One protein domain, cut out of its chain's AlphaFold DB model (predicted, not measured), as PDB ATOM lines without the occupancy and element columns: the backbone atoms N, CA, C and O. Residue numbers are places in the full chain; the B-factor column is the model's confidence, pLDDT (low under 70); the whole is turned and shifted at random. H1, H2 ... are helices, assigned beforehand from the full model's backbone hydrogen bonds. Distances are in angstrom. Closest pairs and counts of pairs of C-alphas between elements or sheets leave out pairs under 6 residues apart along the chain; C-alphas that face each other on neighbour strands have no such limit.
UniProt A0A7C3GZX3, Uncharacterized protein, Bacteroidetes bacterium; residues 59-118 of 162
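AT A GLANCE: This is residues 59 to 118 of the 162 residues of an uncharacterized protein of Bacteroidetes bacterium (UniProt A0A7C3GZX3). One long helix, H4, makes the long axis of this small domain, and two shorter helices, H1 and H2, pack together on one side of it, both crossing it steeply, so that the centres of the three make a triangle. The short helix H3 follows H2 near the first part of H4, where the C-alphas of Phe 92 and Ser 100 come within 5.8 A, and after a tight link H4 runs back past H3 the opposite way. The printed part has 60 residues with four named helices, in the order H1, H2, H3, H4, and no named strand; the class is all helix. The whole is compact, with a radius of gyration of the C-alphas of 10.6 A, and elongated, spanning 32 by 18 by 16 A.

HOW THE PARTS SIT: H4, residues 97 to 116, is the longest helix. H2, residues 78 to 87, touches it with 14 pairs of C-alphas within 8 A, the closest being those of Ala 83 and Ala 107, 5.2 A apart. These two helices run opposite ways at a steep tilt of 57 degrees, and H4 touches H2 with residues 103 to 111 alone. H1, residues 63 to 71, touches H4 at residues 101 to 108 alone; the closest C-alphas are those of Val 63 and Glu 105, at 6.7 A. They run opposite ways at a steep tilt of 59 degrees. H1 also touches H2, with the closest C-alphas, of Cys 66 and Cys 80, 5.2 A apart. Their steep tilt of 69.5 degrees, the same way, is only just short of about perpendicular. The packing of the helices that touch is mostly crossed: none of the three pairs is at a shallow tilt. H3, residues 89 to 94, is close to H4 but not clearly touching, with the closest C-alphas, of Phe 92 and Ser 100, 5.8 A apart, at a shallow tilt of 24 degrees, opposite ways. It is also close to H2 but not clearly touching, with the closest C-alphas, of Val 84 and Phe 92, at 6.6 A. H1 and H3 are near each other, with 5 pairs of C-alphas within 10 A. In H1, H3 and H4 every O i to N i+4 pair is within hydrogen-bond range; in H2 it is 5 of 6.

IN THESE COORDINATES: H4 measures 28.1 A from C-alpha 97 at (-105.344, -90.365, 54.069) to C-alpha 116 at (-124.576, -76.192, 68.950). H2 measures 14.6 A from Pro 78 to Ile 87, and H1 12.2 A from C-alpha 63 at (-111.676, -85.220, 66.112) to Cys 71. H3 measures 8.8 A from Leu 89 to Ala 94.

THE WHOLE: The two C-alphas farthest apart are those of Pro 96 and Gly 118, 32.8 A. The printed part has no cut. The links from H2 to H3 and from H3 to H4 are tight, and the link from H1 to H2 is short, with 6 residues. The mean pLDDT of the printed part is 87.6, and no printed residue is under 70.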
ATOM      1  N   GLY A  59    -120.548 -84.041  74.962       76.56
ATOM      2  CA  GLY A  59    -120.013 -85.395  75.079       76.56
ATOM      3  C   GLY A  59    -119.334 -85.899  73.801       76.56
ATOM      4  O   GLY A  59    -119.176 -87.112  73.638       76.56
ATOM      5  N   VAL A  60    -118.946 -85.001  72.883       83.56
ATOM      6  CA  VAL A  60    -118.329 -85.409  71.617       83.56
ATOM      7  C   VAL A  60    -116.855 -85.780  71.834       83.56
ATOM      8  O   VAL A  60    -116.126 -85.074  72.534       83.56
ATOM      9  N   PRO A  61    -116.381 -86.902  71.263       85.00
ATOM     10  CA  PRO A  61    -114.981 -87.303  71.364       85.00
ATOM     11  C   PRO A  61    -114.098 -86.431  70.468       85.00
ATOM     12  O   PRO A  61    -114.556 -85.926  69.458       85.00
ATOM     13  N   ASP A  62    -112.808 -86.330  70.784       87.50
ATOM     14  CA  ASP A  62    -111.832 -85.609  69.958       87.50
ATOM     15  C   ASP A  62    -111.864 -86.009  68.463       87.50
ATOM     16  O   ASP A  62    -112.064 -87.181  68.118       87.50
ATOM     17  N   VAL A  63    -111.616 -85.040  67.573       90.69
ATOM     18  CA  VAL A  63    -111.676 -85.220  66.112       90.69
ATOM     19  C   VAL A  63    -110.726 -86.314  65.616       90.69
ATOM     20  O   VAL A  63    -111.125 -87.126  64.775       90.69
ATOM     21  N   HIS A  64    -109.511 -86.420  66.173       89.56
ATOM     22  CA  HIS A  64    -108.568 -87.475  65.800       89.56
ATOM     23  C   HIS A  64    -109.092 -88.843  66.217       89.56
ATOM     24  O   HIS A  64    -109.110 -89.768  65.405       89.56
ATOM     25  N   LYS A  65    -109.601 -88.961  67.450       88.06
ATOM     26  CA  LYS A  65    -110.215 -90.207  67.932       88.06
ATOM     27  C   LYS A  65    -111.409 -90.602  67.068       88.06
ATOM     28  O   LYS A  65    -111.551 -91.772  66.715       88.06
ATOM     29  N   CYS A  66    -112.245 -89.640  66.681       89.38
ATOM     30  CA  CYS A  66    -113.373 -89.878  65.787       89.38
ATOM     31  C   CYS A  66    -112.911 -90.387  64.413       89.38
ATOM     32  O   CYS A  66    -113.457 -91.373  63.913       89.38
ATOM     33  N   TYR A  67    -111.887 -89.769  63.825       90.94
ATOM     34  CA  TYR A  67    -111.335 -90.175  62.533       90.94
ATOM     35  C   TYR A  67    -110.692 -91.565  62.575       90.94
ATOM     36  O   TYR A  67    -110.918 -92.381  61.680       90.94
ATOM     37  N   GLU A  68    -109.930 -91.877  63.625       89.44
ATOM     38  CA  GLU A  68    -109.360 -93.212  63.832       89.44
ATOM     39  C   GLU A  68    -110.460 -94.268  63.964       89.44
ATOM     40  O   GLU A  68    -110.388 -95.332  63.345       89.44
ATOM     41  N   SER A  69    -111.524 -93.943  64.702       86.88
ATOM     42  CA  SER A  69    -112.703 -94.799  64.856       86.88
ATOM     43  C   SER A  69    -113.401 -95.066  63.510       86.88
ATOM     44  O   SER A  69    -113.756 -96.209  63.194       86.88
ATOM     45  N   ALA A  70    -113.513 -94.030  62.669       86.94
ATOM     46  CA  ALA A  70    -114.096 -94.094  61.335       86.94
ATOM     47  C   ALA A  70    -113.244 -94.952  60.384       86.94
ATOM     48  O   ALA A  70    -113.769 -95.850  59.717       86.94
ATOM     49  N   CYS A  71    -111.923 -94.746  60.382       85.88
ATOM     50  CA  CYS A  71    -110.968 -95.569  59.636       85.88
ATOM     51  C   CYS A  71    -111.013 -97.039  60.083       85.88
ATOM     52  O   CYS A  71    -111.056 -97.951  59.254       85.88
ATOM     53  N   GLY A  72    -111.072 -97.272  61.397       82.75
ATOM     54  CA  GLY A  72    -111.144 -98.592  62.026       82.75
ATOM     55  C   GLY A  72    -112.510 -99.279  61.931       82.75
ATOM     56  O   GLY A  72    -112.662-100.393  62.434       82.75
ATOM     57  N   ARG A  73    -113.509 -98.648  61.292       77.88
ATOM     58  CA  ARG A  73    -114.898 -99.139  61.164       77.88
ATOM     59  C   ARG A  73    -115.591 -99.408  62.507       77.88
ATOM     60  O   ARG A  73    -116.553-100.176  62.557       77.88
ATOM     61  N   ARG A  74    -115.111 -98.795  63.586       81.06
ATOM     62  CA  ARG A  74    -115.667 -98.901  64.936       81.06
ATOM     63  C   ARG A  74    -116.130 -97.523  65.356       81.06
ATOM     64  O   ARG A  74    -115.371 -96.774  65.945       81.06
ATOM     65  N   ILE A  75    -117.362 -97.189  65.008       82.38
ATOM     66  CA  ILE A  75    -117.917 -95.864  65.272       82.38
ATOM     67  C   ILE A  75    -118.215 -95.743  66.763       82.38
ATOM     68  O   ILE A  75    -119.029 -96.495  67.291       82.38
ATOM     69  N   ILE A  76    -117.538 -94.804  67.421       83.75
ATOM     70  CA  ILE A  76    -117.650 -94.566  68.868       83.75
ATOM     71  C   ILE A  76    -118.709 -93.517  69.230       83.75
ATOM     72  O   ILE A  76    -119.121 -93.447  70.382       83.75
ATOM     73  N   HIS A  77    -119.128 -92.689  68.271       85.06
ATOM     74  CA  HIS A  77    -120.078 -91.596  68.482       85.06
ATOM     75  C   HIS A  77    -120.852 -91.295  67.184       85.06
ATOM     76  O   HIS A  77    -120.254 -91.429  66.108       85.06
ATOM     77  N   PRO A  78    -122.130 -90.844  67.229       86.19
ATOM     78  CA  PRO A  78    -122.911 -90.524  66.026       86.19
ATOM     79  C   PRO A  78    -122.215 -89.517  65.126       86.19
ATOM     80  O   PRO A  78    -122.233 -89.660  63.909       86.19
ATOM     81  N   ILE A  79    -121.538 -88.535  65.725       88.19
ATOM     82  CA  ILE A  79    -120.826 -87.500  64.973       88.19
ATOM     83  C   ILE A  79    -119.774 -88.088  64.027       88.19
ATOM     84  O   ILE A  79    -119.643 -87.618  62.902       88.19
ATOM     85  N   CYS A  80    -119.079 -89.164  64.425       89.44
ATOM     86  CA  CYS A  80    -118.086 -89.787  63.556       89.44
ATOM     87  C   CYS A  80    -118.764 -90.486  62.364       89.44
ATOM     88  O   CYS A  80    -118.195 -90.520  61.278       89.44
ATOM     89  N   PHE A  81    -119.972 -91.042  62.549       88.69
ATOM     90  CA  PHE A  81    -120.754 -91.617  61.451       88.69
ATOM     91  C   PHE A  81    -121.226 -90.536  60.484       88.69
ATOM     92  O   PHE A  81    -120.932 -90.626  59.295       88.69
ATOM     93  N   HIS A  82    -121.894 -89.505  61.004       89.69
ATOM     94  CA  HIS A  82    -122.429 -88.402  60.206       89.69
ATOM     95  C   HIS A  82    -121.324 -87.660  59.451       89.69
ATOM     96  O   HIS A  82    -121.516 -87.273  58.300       89.69
ATOM     97  N   ALA A  83    -120.130 -87.530  60.039       91.12
ATOM     98  CA  ALA A  83    -118.976 -86.941  59.362       91.12
ATOM     99  C   ALA A  83    -118.547 -87.770  58.139       91.12
ATOM    100  O   ALA A  83    -118.305 -87.217  57.068       91.12
ATOM    101  N   VAL A  84    -118.505 -89.104  58.257       90.19
ATOM    102  CA  VAL A  84    -118.221 -89.992  57.113       90.19
ATOM    103  C   VAL A  84    -119.361 -89.980  56.096       90.19
ATOM    104  O   VAL A  84    -119.107 -90.032  54.893       90.19
ATOM    105  N   GLU A  85    -120.609 -89.931  56.558       89.69
ATOM    106  CA  GLU A  85    -121.791 -89.908  55.697       89.69
ATOM    107  C   GLU A  85    -121.825 -88.655  54.815       89.69
ATOM    108  O   GLU A  85    -122.047 -88.785  53.613       89.69
ATOM    109  N   ARG A  86    -121.479 -87.480  55.362       89.38
ATOM    110  CA  ARG A  86    -121.354 -86.222  54.597       89.38
ATOM    111  C   ARG A  86    -120.353 -86.296  53.454       89.38
ATOM    112  O   ARG A  86    -120.603 -85.765  52.378       89.38
ATOM    113  N   ILE A  87    -119.223 -86.954  53.685       90.75
ATOM    114  CA  ILE A  87    -118.190 -87.163  52.660       90.75
ATOM    115  C   ILE A  87    -118.634 -88.238  51.658       90.75
ATOM    116  O   ILE A  87    -118.211 -88.253  50.502       90.75
ATOM    117  N   GLY A  88    -119.476 -89.163  52.114       88.44
ATOM    118  CA  GLY A  88    -119.848 -90.386  51.428       88.44
ATOM    119  C   GLY A  88    -118.920 -91.536  51.814       88.44
ATOM    120  O   GLY A  88    -117.713 -91.507  51.566       88.44
ATOM    121  N   LEU A  89    -119.494 -92.614  52.357       85.44
ATOM    122  CA  LEU A  89    -118.750 -93.776  52.866       85.44
ATOM    123  C   LEU A  89    -117.795 -94.396  51.832       85.44
ATOM    124  O   LEU A  89    -116.700 -94.840  52.181       85.44
ATOM    125  N   TYR A  90    -118.212 -94.461  50.565       85.19
ATOM    126  CA  TYR A  90    -117.379 -94.992  49.485       85.19
ATOM    127  C   TYR A  90    -116.222 -94.045  49.153       85.19
ATOM    128  O   TYR A  90    -115.071 -94.477  49.093       85.19
ATOM    129  N   ALA A  91    -116.515 -92.751  49.007       86.56
ATOM    130  CA  ALA A  91    -115.524 -91.731  48.688       86.56
ATOM    131  C   ALA A  91    -114.478 -91.608  49.804       86.56
ATOM    132  O   ALA A  91    -113.282 -91.636  49.528       86.56
ATOM    133  N   PHE A  92    -114.914 -91.583  51.067       88.75
ATOM    134  CA  PHE A  92    -114.034 -91.567  52.235       88.75
ATOM    135  C   PHE A  92    -113.032 -92.731  52.231       88.75
ATOM    136  O   PHE A  92    -111.862 -92.541  52.544       88.75
ATOM    137  N   ARG A  93    -113.469 -93.931  51.822       85.88
ATOM    138  CA  ARG A  93    -112.619 -95.133  51.758       85.88
ATOM    139  C   ARG A  93    -111.681 -95.171  50.558       85.88
ATOM    140  O   ARG A  93    -110.634 -95.803  50.642       85.88
ATOM    141  N   ALA A  94    -112.082 -94.573  49.442       89.12
ATOM    142  CA  ALA A  94    -111.278 -94.530  48.226       89.12
ATOM    143  C   ALA A  94    -110.227 -93.407  48.260       89.12
ATOM    144  O   ALA A  94    -109.258 -93.444  47.505       89.12
ATOM    145  N   MET A  95    -110.420 -92.396  49.112       89.00
ATOM    146  CA  MET A  95    -109.536 -91.240  49.189       89.00
ATOM    147  C   MET A  95    -108.212 -91.533  49.916       89.00
ATOM    148  O   MET A  95    -108.182 -92.292  50.884       89.00
ATOM    149  N   PRO A  96    -107.114 -90.863  49.515       91.88
ATOM    150  CA  PRO A  96    -105.877 -90.848  50.287       91.88
ATOM    151  C   PRO A  96    -106.088 -90.298  51.703       91.88
ATOM    152  O   PRO A  96    -106.959 -89.454  51.940       91.88
ATOM    153  N   ARG A  97    -105.246 -90.732  52.646       89.12
ATOM    154  CA  ARG A  97    -105.344 -90.365  54.069       89.12
ATOM    155  C   ARG A  97    -105.362 -88.850  54.300       89.12
ATOM    156  O   ARG A  97    -106.216 -88.361  55.021       89.12
ATOM    157  N   GLU A  98    -104.467 -88.102  53.662       90.75
ATOM    158  CA  GLU A  98    -104.393 -86.643  53.846       90.75
ATOM    159  C   GLU A  98    -105.663 -85.931  53.375       90.75
ATOM    160  O   GLU A  98    -106.167 -85.037  54.050       90.75
ATOM    161  N   LYS A  99    -106.220 -86.352  52.233       91.38
ATOM    162  CA  LYS A  99    -107.449 -85.762  51.696       91.38
ATOM    163  C   LYS A  99    -108.660 -86.135  52.550       91.38
ATOM    164  O   LYS A  99    -109.437 -85.260  52.913       91.38
ATOM    165  N   SER A 100    -108.790 -87.411  52.911       91.62
ATOM    166  CA  SER A 100    -109.880 -87.877  53.778       91.62
ATOM    167  C   SER A 100    -109.838 -87.230  55.162       91.62
ATOM    168  O   SER A 100    -110.896 -86.935  55.701       91.62
ATOM    169  N   TRP A 101    -108.649 -86.959  55.713       92.56
ATOM    170  CA  TRP A 101    -108.491 -86.217  56.965       92.56
ATOM    171  C   TRP A 101    -109.058 -84.798  56.865       92.56
ATOM    172  O   TRP A 101    -109.893 -84.427  57.681       92.56
ATOM    173  N   ARG A 102    -108.663 -84.021  55.846       93.12
ATOM    174  CA  ARG A 102    -109.109 -82.621  55.699       93.12
ATOM    175  C   ARG A 102    -110.618 -82.508  55.493       93.12
ATOM    176  O   ARG A 102    -111.257 -81.650  56.094       93.12
ATOM    177  N   GLU A 103    -111.189 -83.384  54.667       92.75
ATOM    178  CA  GLU A 103    -112.641 -83.429  54.451       92.75
ATOM    179  C   GLU A 103    -113.386 -83.858  55.724       92.75
ATOM    180  O   GLU A 103    -114.432 -83.302  56.053       92.75
ATOM    181  N   PHE A 104    -112.826 -84.806  56.482       93.56
ATOM    182  CA  PHE A 104    -113.408 -85.263  57.743       93.56
ATOM    183  C   PHE A 104    -113.367 -84.211  58.835       93.56
ATOM    184  O   PHE A 104    -114.378 -83.986  59.487       93.56
ATOM    185  N   GLU A 105    -112.229 -83.551  59.022       93.31
ATOM    186  CA  GLU A 105    -112.082 -82.472  59.992       93.31
ATOM    187  C   GLU A 105    -113.087 -81.350  59.712       93.31
ATOM    188  O   GLU A 105    -113.788 -80.903  60.619       93.31
ATOM    189  N   LYS A 106    -113.232 -80.958  58.442       93.50
ATOM    190  CA  LYS A 106    -114.227 -79.967  58.031       93.50
ATOM    191  C   LYS A 106    -115.654 -80.418  58.363       93.50
ATOM    192  O   LYS A 106    -116.373 -79.693  59.047       93.50
ATOM    193  N   ALA A 107    -116.045 -81.622  57.937       92.69
ATOM    194  CA  ALA A 107    -117.381 -82.159  58.198       92.69
ATOM    195  C   ALA A 107    -117.671 -82.302  59.705       92.69
ATOM    196  O   ALA A 107    -118.793 -82.067  60.149       92.69
ATOM    197  N   TYR A 108    -116.660 -82.661  60.495       92.12
ATOM    198  CA  TYR A 108    -116.751 -82.796  61.943       92.12
ATOM    199  C   TYR A 108    -117.062 -81.456  62.625       92.12
ATOM    200  O   TYR A 108    -117.986 -81.379  63.436       92.12
ATOM    201  N   TRP A 109    -116.345 -80.385  62.272       90.12
ATOM    202  CA  TRP A 109    -116.584 -79.063  62.856       90.12
ATOM    203  C   TRP A 109    -117.918 -78.450  62.424       90.12
ATOM    204  O   TRP A 109    -118.588 -77.821  63.243       90.12
ATOM    205  N   GLU A 110    -118.348 -78.683  61.184       90.44
ATOM    206  CA  GLU A 110    -119.683 -78.285  60.718       90.44
ATOM    207  C   GLU A 110    -120.792 -78.992  61.514       90.44
ATOM    208  O   GLU A 110    -121.751 -78.353  61.943       90.44
ATOM    209  N   LEU A 111    -120.636 -80.291  61.789       90.06
ATOM    210  CA  LEU A 111    -121.577 -81.047  62.618       90.06
ATOM    211  C   LEU A 111    -121.617 -80.549  64.066       90.06
ATOM    212  O   LEU A 111    -122.696 -80.491  64.651       90.06
ATOM    213  N   ILE A 112    -120.477 -80.160  64.648       87.69
ATOM    214  CA  ILE A 112    -120.459 -79.527  65.976       87.69
ATOM    215  C   ILE A 112    -121.236 -78.213  65.957       87.69
ATOM    216  O   ILE A 112    -121.995 -77.952  66.888       87.69
ATOM    217  N   ASP A 113    -121.065 -77.383  64.925       85.38
ATOM    218  CA  ASP A 113    -121.804 -76.123  64.822       85.38
ATOM    219  C   ASP A 113    -123.317 -76.361  64.713       85.38
ATOM    220  O   ASP A 113    -124.113 -75.682  65.359       85.38
ATOM    221  N   GLU A 114    -123.734 -77.391  63.984       84.69
ATOM    222  CA  GLU A 114    -125.139 -77.795  63.919       84.69
ATOM    223  C   GLU A 114    -125.662 -78.334  65.253       84.69
ATOM    224  O   GLU A 114    -126.745 -77.942  65.693       84.69
ATOM    225  N   MET A 115    -124.880 -79.159  65.953       83.12
ATOM    226  CA  MET A 115    -125.226 -79.620  67.300       83.12
ATOM    227  C   MET A 115    -125.348 -78.452  68.282       83.12
ATOM    228  O   MET A 115    -126.275 -78.418  69.093       83.12
ATOM    229  N   ARG A 116    -124.479 -77.439  68.173       80.88
ATOM    230  CA  ARG A 116    -124.576 -76.192  68.950       80.88
ATOM    231  C   ARG A 116    -125.853 -75.413  68.651       80.88
ATOM    232  O   ARG A 116    -126.381 -74.766  69.551       80.88
ATOM    233  N   ARG A 117    -126.372 -75.487  67.425       77.50
ATOM    234  CA  ARG A 117    -127.665 -74.898  67.029       77.50
ATOM    235  C   ARG A 117    -128.870 -75.737  67.472       77.50
ATOM    236  O   ARG A 117    -130.002 -75.321  67.246       77.50
ATOM    237  N   GLY A 118    -128.646 -76.882  68.120       70.06
ATOM    238  CA  GLY A 118    -129.695 -77.760  68.634       70.06
ATOM    239  C   GLY A 118    -130.084 -78.902  67.695       70.06
ATOM    240  O   GLY A 118    -131.092 -79.561  67.943       70.06
TER     241      GLY A 118